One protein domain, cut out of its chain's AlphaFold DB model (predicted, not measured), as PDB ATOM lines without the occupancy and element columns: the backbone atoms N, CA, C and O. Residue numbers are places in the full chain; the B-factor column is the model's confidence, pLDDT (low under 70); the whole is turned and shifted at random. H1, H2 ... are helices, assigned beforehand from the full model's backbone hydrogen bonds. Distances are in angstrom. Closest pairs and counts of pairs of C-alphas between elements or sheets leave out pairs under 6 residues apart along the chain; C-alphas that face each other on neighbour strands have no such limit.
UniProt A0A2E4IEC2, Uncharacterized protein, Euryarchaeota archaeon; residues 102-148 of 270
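This is residues 102 to 148 of the 270 residues of an uncharacterized protein of Euryarchaeota archaeon (UniProt A0A2E4IEC2). Three helices make a small triangle: H1 and H3 lie side by side and run the same way, and H2 folds back and packs on H3. The printed part has 47 residues, with H1, H2 and H3 in that order, no named strand, and the class is all helix. It is compact, with a radius of gyration of the C-alphas of 9.5 A and spans of 23 by 21 by 14 A.

H1, residues 102 to 111, and H3, residues 135 to 146, touch, closest at the C-alphas of Tyr 107 and Ile 140, 5.8 A; their tilt of 37 degrees is only just steep. H2, residues 116 to 123, is close to H1 but not clearly touching, with the closest C-alphas, Ala 111 and Leu 119, 6.6 A apart. H2 and H3 form a helical hairpin at a steep tilt of 43 degrees, opposite ways; H3 touches H2 with residues 139 to 143 alone, closest at the C-alphas of Ile 122 and Val 139, 6.4 A. In H1, H2 and H3 every O i to N i+4 pair is within hydrogen-bond range.

H1 is 14.1 A long from C-alpha 102 at (43.207, 38.709, -0.607), H2 10.3 A, and H3 16.7 A, to C-alpha 146 at (36.019, 30.861, -17.095).

The C-alphas farthest apart, Glu 130 and Glu 148, are 25.7 A apart. The link H1 to H2 is tight, H2 to H3 long. The printed part has no cut, and no printed residue is under 70 in pLDDT.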
ATOM      1  N   ARG A 102      43.344  40.124  -0.244       88.88
ATOM      2  CA  ARG A 102      43.207  38.709  -0.607       88.88
ATOM      3  C   ARG A 102      42.316  38.513  -1.836       88.88
ATOM      4  O   ARG A 102      42.643  37.659  -2.645       88.88
ATOM      5  N   GLN A 103      41.229  39.275  -1.961       92.75
ATOM      6  CA  GLN A 103      40.388  39.259  -3.161       92.75
ATOM      7  C   GLN A 103      41.178  39.755  -4.373       92.75
ATOM      8  O   GLN A 103      41.219  39.052  -5.368       92.75
ATOM      9  N   LEU A 104      41.898  40.877  -4.254       93.56
ATOM     10  CA  LEU A 104      42.720  41.405  -5.354       93.56
ATOM     11  C   LEU A 104      43.829  40.440  -5.792       93.56
ATOM     12  O   LEU A 104      44.033  40.245  -6.980       93.56
ATOM     13  N   ASP A 105      44.534  39.817  -4.845       91.94
ATOM     14  CA  ASP A 105      45.575  38.821  -5.149       91.94
ATOM     15  C   ASP A 105      45.003  37.587  -5.865       91.94
ATOM     16  O   ASP A 105      45.641  37.024  -6.750       91.94
ATOM     17  N   TYR A 106      43.792  37.169  -5.489       92.50
ATOM     18  CA  TYR A 106      43.118  36.048  -6.133       92.50
ATOM     19  C   TYR A 106      42.602  36.421  -7.526       92.50
ATOM     20  O   TYR A 106      42.850  35.675  -8.466       92.50
ATOM     21  N   TYR A 107      41.987  37.600  -7.660       94.38
ATOM     22  CA  TYR A 107      41.585  38.186  -8.937       94.38
ATOM     23  C   TYR A 107      42.760  38.256  -9.916       94.38
ATOM     24  O   TYR A 107      42.656  37.712 -11.003       94.38
ATOM     25  N   LEU A 108      43.897  38.847  -9.523       92.94
ATOM     26  CA  LEU A 108      45.051  39.017 -10.416       92.94
ATOM     27  C   LEU A 108      45.564  37.683 -10.960       92.94
ATOM     28  O   LEU A 108      45.919  37.594 -12.125       92.94
ATOM     29  N   ARG A 109      45.574  36.639 -10.126       92.31
ATOM     30  CA  ARG A 109      45.998  35.300 -10.547       92.31
ATOM     31  C   ARG A 109      45.005  34.619 -11.490       92.31
ATOM     32  O   ARG A 109      45.431  33.765 -12.250       92.31
ATOM     33  N   LEU A 110      43.711  34.931 -11.393       93.25
ATOM     34  CA  LEU A 110      42.699  34.416 -12.320       93.25
ATOM     35  C   LEU A 110      42.713  35.207 -13.632       93.25
ATOM     36  O   LEU A 110      42.619  34.620 -14.700       93.25
ATOM     37  N   ALA A 111      42.867  36.528 -13.544       92.75
ATOM     38  CA  ALA A 111      42.951  37.421 -14.693       92.75
ATOM     39  C   ALA A 111      44.151  37.090 -15.598       92.75
ATOM     40  O   ALA A 111      44.044  37.214 -16.807       92.75
ATOM     41  N   ASP A 112      45.261  36.616 -15.022       91.56
ATOM     42  CA  ASP A 112      46.455  36.170 -15.760       91.56
ATOM     43  C   ASP A 112      46.224  34.896 -16.601       91.56
ATOM     44  O   ASP A 112      47.029  34.573 -17.469       91.56
ATOM     45  N   LEU A 113      45.136  34.158 -16.344       91.06
ATOM     46  CA  LEU A 113      44.790  32.929 -17.068       91.06
ATOM     47  C   LEU A 113      43.853  33.158 -18.255       91.06
ATOM     48  O   LEU A 113      43.718  32.268 -19.090       91.06
ATOM     49  N   VAL A 114      43.176  34.304 -18.314       91.62
ATOM     50  CA  VAL A 114      42.188  34.616 -19.356       91.62
ATOM     51  C   VAL A 114      42.761  35.612 -20.356       91.62
ATOM     52  O   VAL A 114      43.687  36.365 -20.045       91.62
ATOM     53  N   SER A 115      42.213  35.639 -21.571       91.88
ATOM     54  CA  SER A 115      42.619  36.652 -22.549       91.88
ATOM     55  C   SER A 115      42.129  38.045 -22.135       91.88
ATOM     56  O   SER A 115      41.159  38.186 -21.385       91.88
ATOM     57  N   ASN A 116      42.765  39.098 -22.657       90.88
ATOM     58  CA  ASN A 116      42.318  40.469 -22.395       90.88
ATOM     59  C   ASN A 116      40.870  40.692 -22.868       90.88
ATOM     60  O   ASN A 116      40.111  41.361 -22.174       90.88
ATOM     61  N   GLU A 117      40.454  40.095 -23.993       90.94
ATOM     62  CA  GLU A 117      39.076  40.225 -24.490       90.94
ATOM     63  C   GLU A 117      38.051  39.529 -23.582       90.94
ATOM     64  O   GLU A 117      36.927  40.004 -23.427       90.94
ATOM     65  N   GLU A 118      38.401  38.383 -22.991       90.25
ATOM     66  CA  GLU A 118      37.546  37.699 -22.013       90.25
ATOM     67  C   GLU A 118      37.477  38.468 -20.697       90.25
ATOM     68  O   GLU A 118      36.394  38.622 -20.128       90.25
ATOM     69  N   LEU A 119      38.610  39.010 -20.248       93.00
ATOM     70  CA  LEU A 119      38.670  39.838 -19.054       93.00
ATOM     71  C   LEU A 119      37.798  41.091 -19.205       93.00
ATOM     72  O   LEU A 119      36.997  41.377 -18.314       93.00
ATOM     73  N   GLU A 120      37.878  41.784 -20.347       92.94
ATOM     74  CA  GLU A 120      37.030  42.940 -20.671       92.94
ATOM     75  C   GLU A 120      35.535  42.590 -20.681       92.94
ATOM     76  O   GLU A 120      34.719  43.397 -20.239       92.94
ATOM     77  N   LYS A 121      35.138  41.382 -21.105       93.25
ATOM     78  CA  LYS A 121      33.726  40.951 -21.029       93.25
ATOM     79  C   LYS A 121      33.225  40.797 -19.592       93.25
ATOM     80  O   LYS A 121      32.039  41.005 -19.350       93.25
ATOM     81  N   ILE A 122      34.102  40.424 -18.657       91.94
ATOM     82  CA  ILE A 122      33.745  40.186 -17.250       91.94
ATOM     83  C   ILE A 122      33.777  41.494 -16.444       91.94
ATOM     84  O   ILE A 122      32.844  41.793 -15.687       91.94
ATOM     85  N   ILE A 123      34.852  42.278 -16.585       93.62
ATOM     86  CA  ILE A 123      35.086  43.483 -15.769       93.62
ATOM     87  C   ILE A 123      34.636  44.779 -16.455       93.62
ATOM     88  O   ILE A 123      34.470  45.798 -15.786       93.62
ATOM     89  N   GLY A 124      34.450  44.771 -17.777       89.31
ATOM     90  CA  GLY A 124      34.195  45.979 -18.559       89.31
ATOM     91  C   GLY A 124      35.340  46.989 -18.446       89.31
ATOM     92  O   GLY A 124      36.507  46.646 -18.601       89.31
ATOM     93  N   ASN A 125      34.990  48.241 -18.138       87.81
ATOM     94  CA  ASN A 125      35.934  49.346 -17.912       87.81
ATOM     95  C   ASN A 125      36.149  49.658 -16.419       87.81
ATOM     96  O   ASN A 125      36.629  50.739 -16.069       87.81
ATOM     97  N   GLU A 126      35.725  48.769 -15.520       91.75
ATOM     98  CA  GLU A 126      35.844  48.983 -14.077       91.75
ATOM     99  C   GLU A 126      37.281  48.719 -13.590       91.75
ATOM    100  O   GLU A 126      37.899  47.726 -13.969       91.75
ATOM    101  N   ASP A 127      37.809  49.562 -12.690       90.38
ATOM    102  CA  ASP A 127      39.073  49.274 -11.993       90.38
ATOM    103  C   ASP A 127      38.815  48.278 -10.844       90.38
ATOM    104  O   ASP A 127      38.129  48.632  -9.874       90.38
ATOM    105  N   PRO A 128      39.421  47.072 -10.868       90.62
ATOM    106  CA  PRO A 128      39.271  46.080  -9.809       90.62
ATOM    107  C   PRO A 128      39.633  46.578  -8.409       90.62
ATOM    108  O   PRO A 128      39.228  45.949  -7.441       90.62
ATOM    109  N   ARG A 129      40.413  47.660  -8.263       90.62
ATOM    110  CA  ARG A 129      40.806  48.242  -6.962       90.62
ATOM    111  C   ARG A 129      39.747  49.154  -6.353       90.62
ATOM    112  O   ARG A 129      39.762  49.358  -5.136       90.62
ATOM    113  N   GLU A 130      38.866  49.690  -7.188       91.00
ATOM    114  CA  GLU A 130      37.825  50.641  -6.797       91.00
ATOM    115  C   GLU A 130      36.427  50.006  -6.760       91.00
ATOM    116  O   GLU A 130      35.498  50.629  -6.252       91.00
ATOM    117  N   MET A 131      36.288  48.752  -7.207       92.06
ATOM    118  CA  MET A 131      35.078  47.947  -7.012       92.06
ATOM    119  C   MET A 131      34.734  47.791  -5.529       92.06
ATOM    120  O   MET A 131      35.616  47.682  -4.679       92.06
ATOM    121  N   ASP A 132      33.451  47.669  -5.202       91.00
ATOM    122  CA  ASP A 132      33.083  47.235  -3.860       91.00
ATOM    123  C   ASP A 132      33.400  45.739  -3.641       91.00
ATOM    124  O   ASP A 132      33.689  44.959  -4.557       91.00
ATOM    125  N   GLY A 133      33.370  45.315  -2.379       87.75
ATOM    126  CA  GLY A 133      33.693  43.952  -1.975       87.75
ATOM    127  C   GLY A 133      32.715  42.886  -2.479       87.75
ATOM    128  O   GLY A 133      33.089  41.709  -2.470       87.75
ATOM    129  N   LYS A 134      31.495  43.268  -2.886       91.00
ATOM    130  CA  LYS A 134      30.503  42.371  -3.491       91.00
ATOM    131  C   LYS A 134      30.789  42.213  -4.985       91.00
ATOM    132  O   LYS A 134      30.937  41.079  -5.431       91.00
ATOM    133  N   ARG A 135      30.967  43.319  -5.713       93.94
ATOM    134  CA  ARG A 135      31.247  43.342  -7.155       93.94
ATOM    135  C   ARG A 135      32.520  42.580  -7.505       93.94
ATOM    136  O   ARG A 135      32.493  41.726  -8.382       93.94
ATOM    137  N   ILE A 136      33.610  42.791  -6.761       94.88
ATOM    138  CA  ILE A 136      34.841  42.006  -6.974       94.88
ATOM    139  C   ILE A 136      34.632  40.511  -6.679       94.88
ATOM    140  O   ILE A 136      35.328  39.668  -7.230       94.88
ATOM    141  N   GLY A 137      33.697  40.173  -5.784       93.25
ATOM    142  CA  GLY A 137      33.319  38.790  -5.498       93.25
ATOM    143  C   GLY A 137      32.641  38.133  -6.696       93.25
ATOM    144  O   GLY A 137      33.049  37.044  -7.079       93.25
ATOM    145  N   GLU A 138      31.687  38.830  -7.314       95.06
ATOM    146  CA  GLU A 138      31.004  38.397  -8.542       95.06
ATOM    147  C   GLU A 138      32.012  38.202  -9.687       95.06
ATOM    148  O   GLU A 138      32.084  37.121 -10.259       95.06
ATOM    149  N   VAL A 139      32.896  39.183  -9.919       95.81
ATOM    150  CA  VAL A 139      33.975  39.087 -10.923       95.81
ATOM    151  C   VAL A 139      34.887  37.880 -10.681       95.81
ATOM    152  O   VAL A 139      35.285  37.194 -11.619       95.81
ATOM    153  N   ILE A 140      35.245  37.606  -9.423       95.06
ATOM    154  CA  ILE A 140      36.057  36.436  -9.065       95.06
ATOM    155  C   ILE A 140      35.316  35.129  -9.364       95.06
ATOM    156  O   ILE A 140      35.954  34.168  -9.793       95.06
ATOM    157  N   ASP A 141      34.009  35.060  -9.109       95.31
ATOM    158  CA  ASP A 141      33.206  33.867  -9.390       95.31
ATOM    159  C   ASP A 141      33.052  33.634 -10.906       95.31
ATOM    160  O   ASP A 141      33.194  32.493 -11.358       95.31
ATOM    161  N   ASP A 142      32.876  34.699 -11.691       95.06
ATOM    162  CA  ASP A 142      32.847  34.638 -13.159       95.06
ATOM    163  C   ASP A 142      34.194  34.165 -13.720       95.06
ATOM    164  O   ASP A 142      34.256  33.211 -14.498       95.06
ATOM    165  N   LEU A 143      35.298  34.757 -13.251       94.44
ATOM    166  CA  LEU A 143      36.648  34.336 -13.629       94.44
ATOM    167  C   LEU A 143      36.942  32.895 -13.213       94.44
ATOM    168  O   LEU A 143      37.572  32.159 -13.964       94.44
ATOM    169  N   ARG A 144      36.485  32.456 -12.034       91.44
ATOM    170  CA  ARG A 144      36.641  31.055 -11.611       91.44
ATOM    171  C   ARG A 144      35.924  30.110 -12.570       91.44
ATOM    172  O   ARG A 144      36.449  29.042 -12.847       91.44
ATOM    173  N   THR A 145      34.756  30.506 -13.064       91.81
ATOM    174  CA  THR A 145      33.986  29.719 -14.035       91.81
ATOM    175  C   THR A 145      34.700  29.672 -15.387       91.81
ATOM    176  O   THR A 145      34.838  28.604 -15.970       91.81
ATOM    177  N   ALA A 146      35.242  30.800 -15.853       90.50
ATOM    178  CA  ALA A 146      36.019  30.861 -17.095       90.50
ATOM    179  C   ALA A 146      37.351  30.083 -17.032       90.50
ATOM    180  O   ALA A 146      37.897  29.700 -18.062       90.50
ATOM    181  N   THR A 147      37.880  29.844 -15.829       89.69
ATOM    182  CA  THR A 147      39.198  29.228 -15.602       89.69
ATOM    183  C   THR A 147      39.120  27.848 -14.943       89.69
ATOM    184  O   THR A 147      40.133  27.356 -14.452       89.69
ATOM    185  N   GLU A 148      37.944  27.209 -14.921       85.62
ATOM    186  CA  GLU A 148      37.695  25.981 -14.145       85.62
ATOM    187  C   GLU A 148      38.663  24.834 -14.488       85.62
ATOM    188  O   GLU A 148      39.171  24.166 -13.583       85.62
TER     189      GLU A 148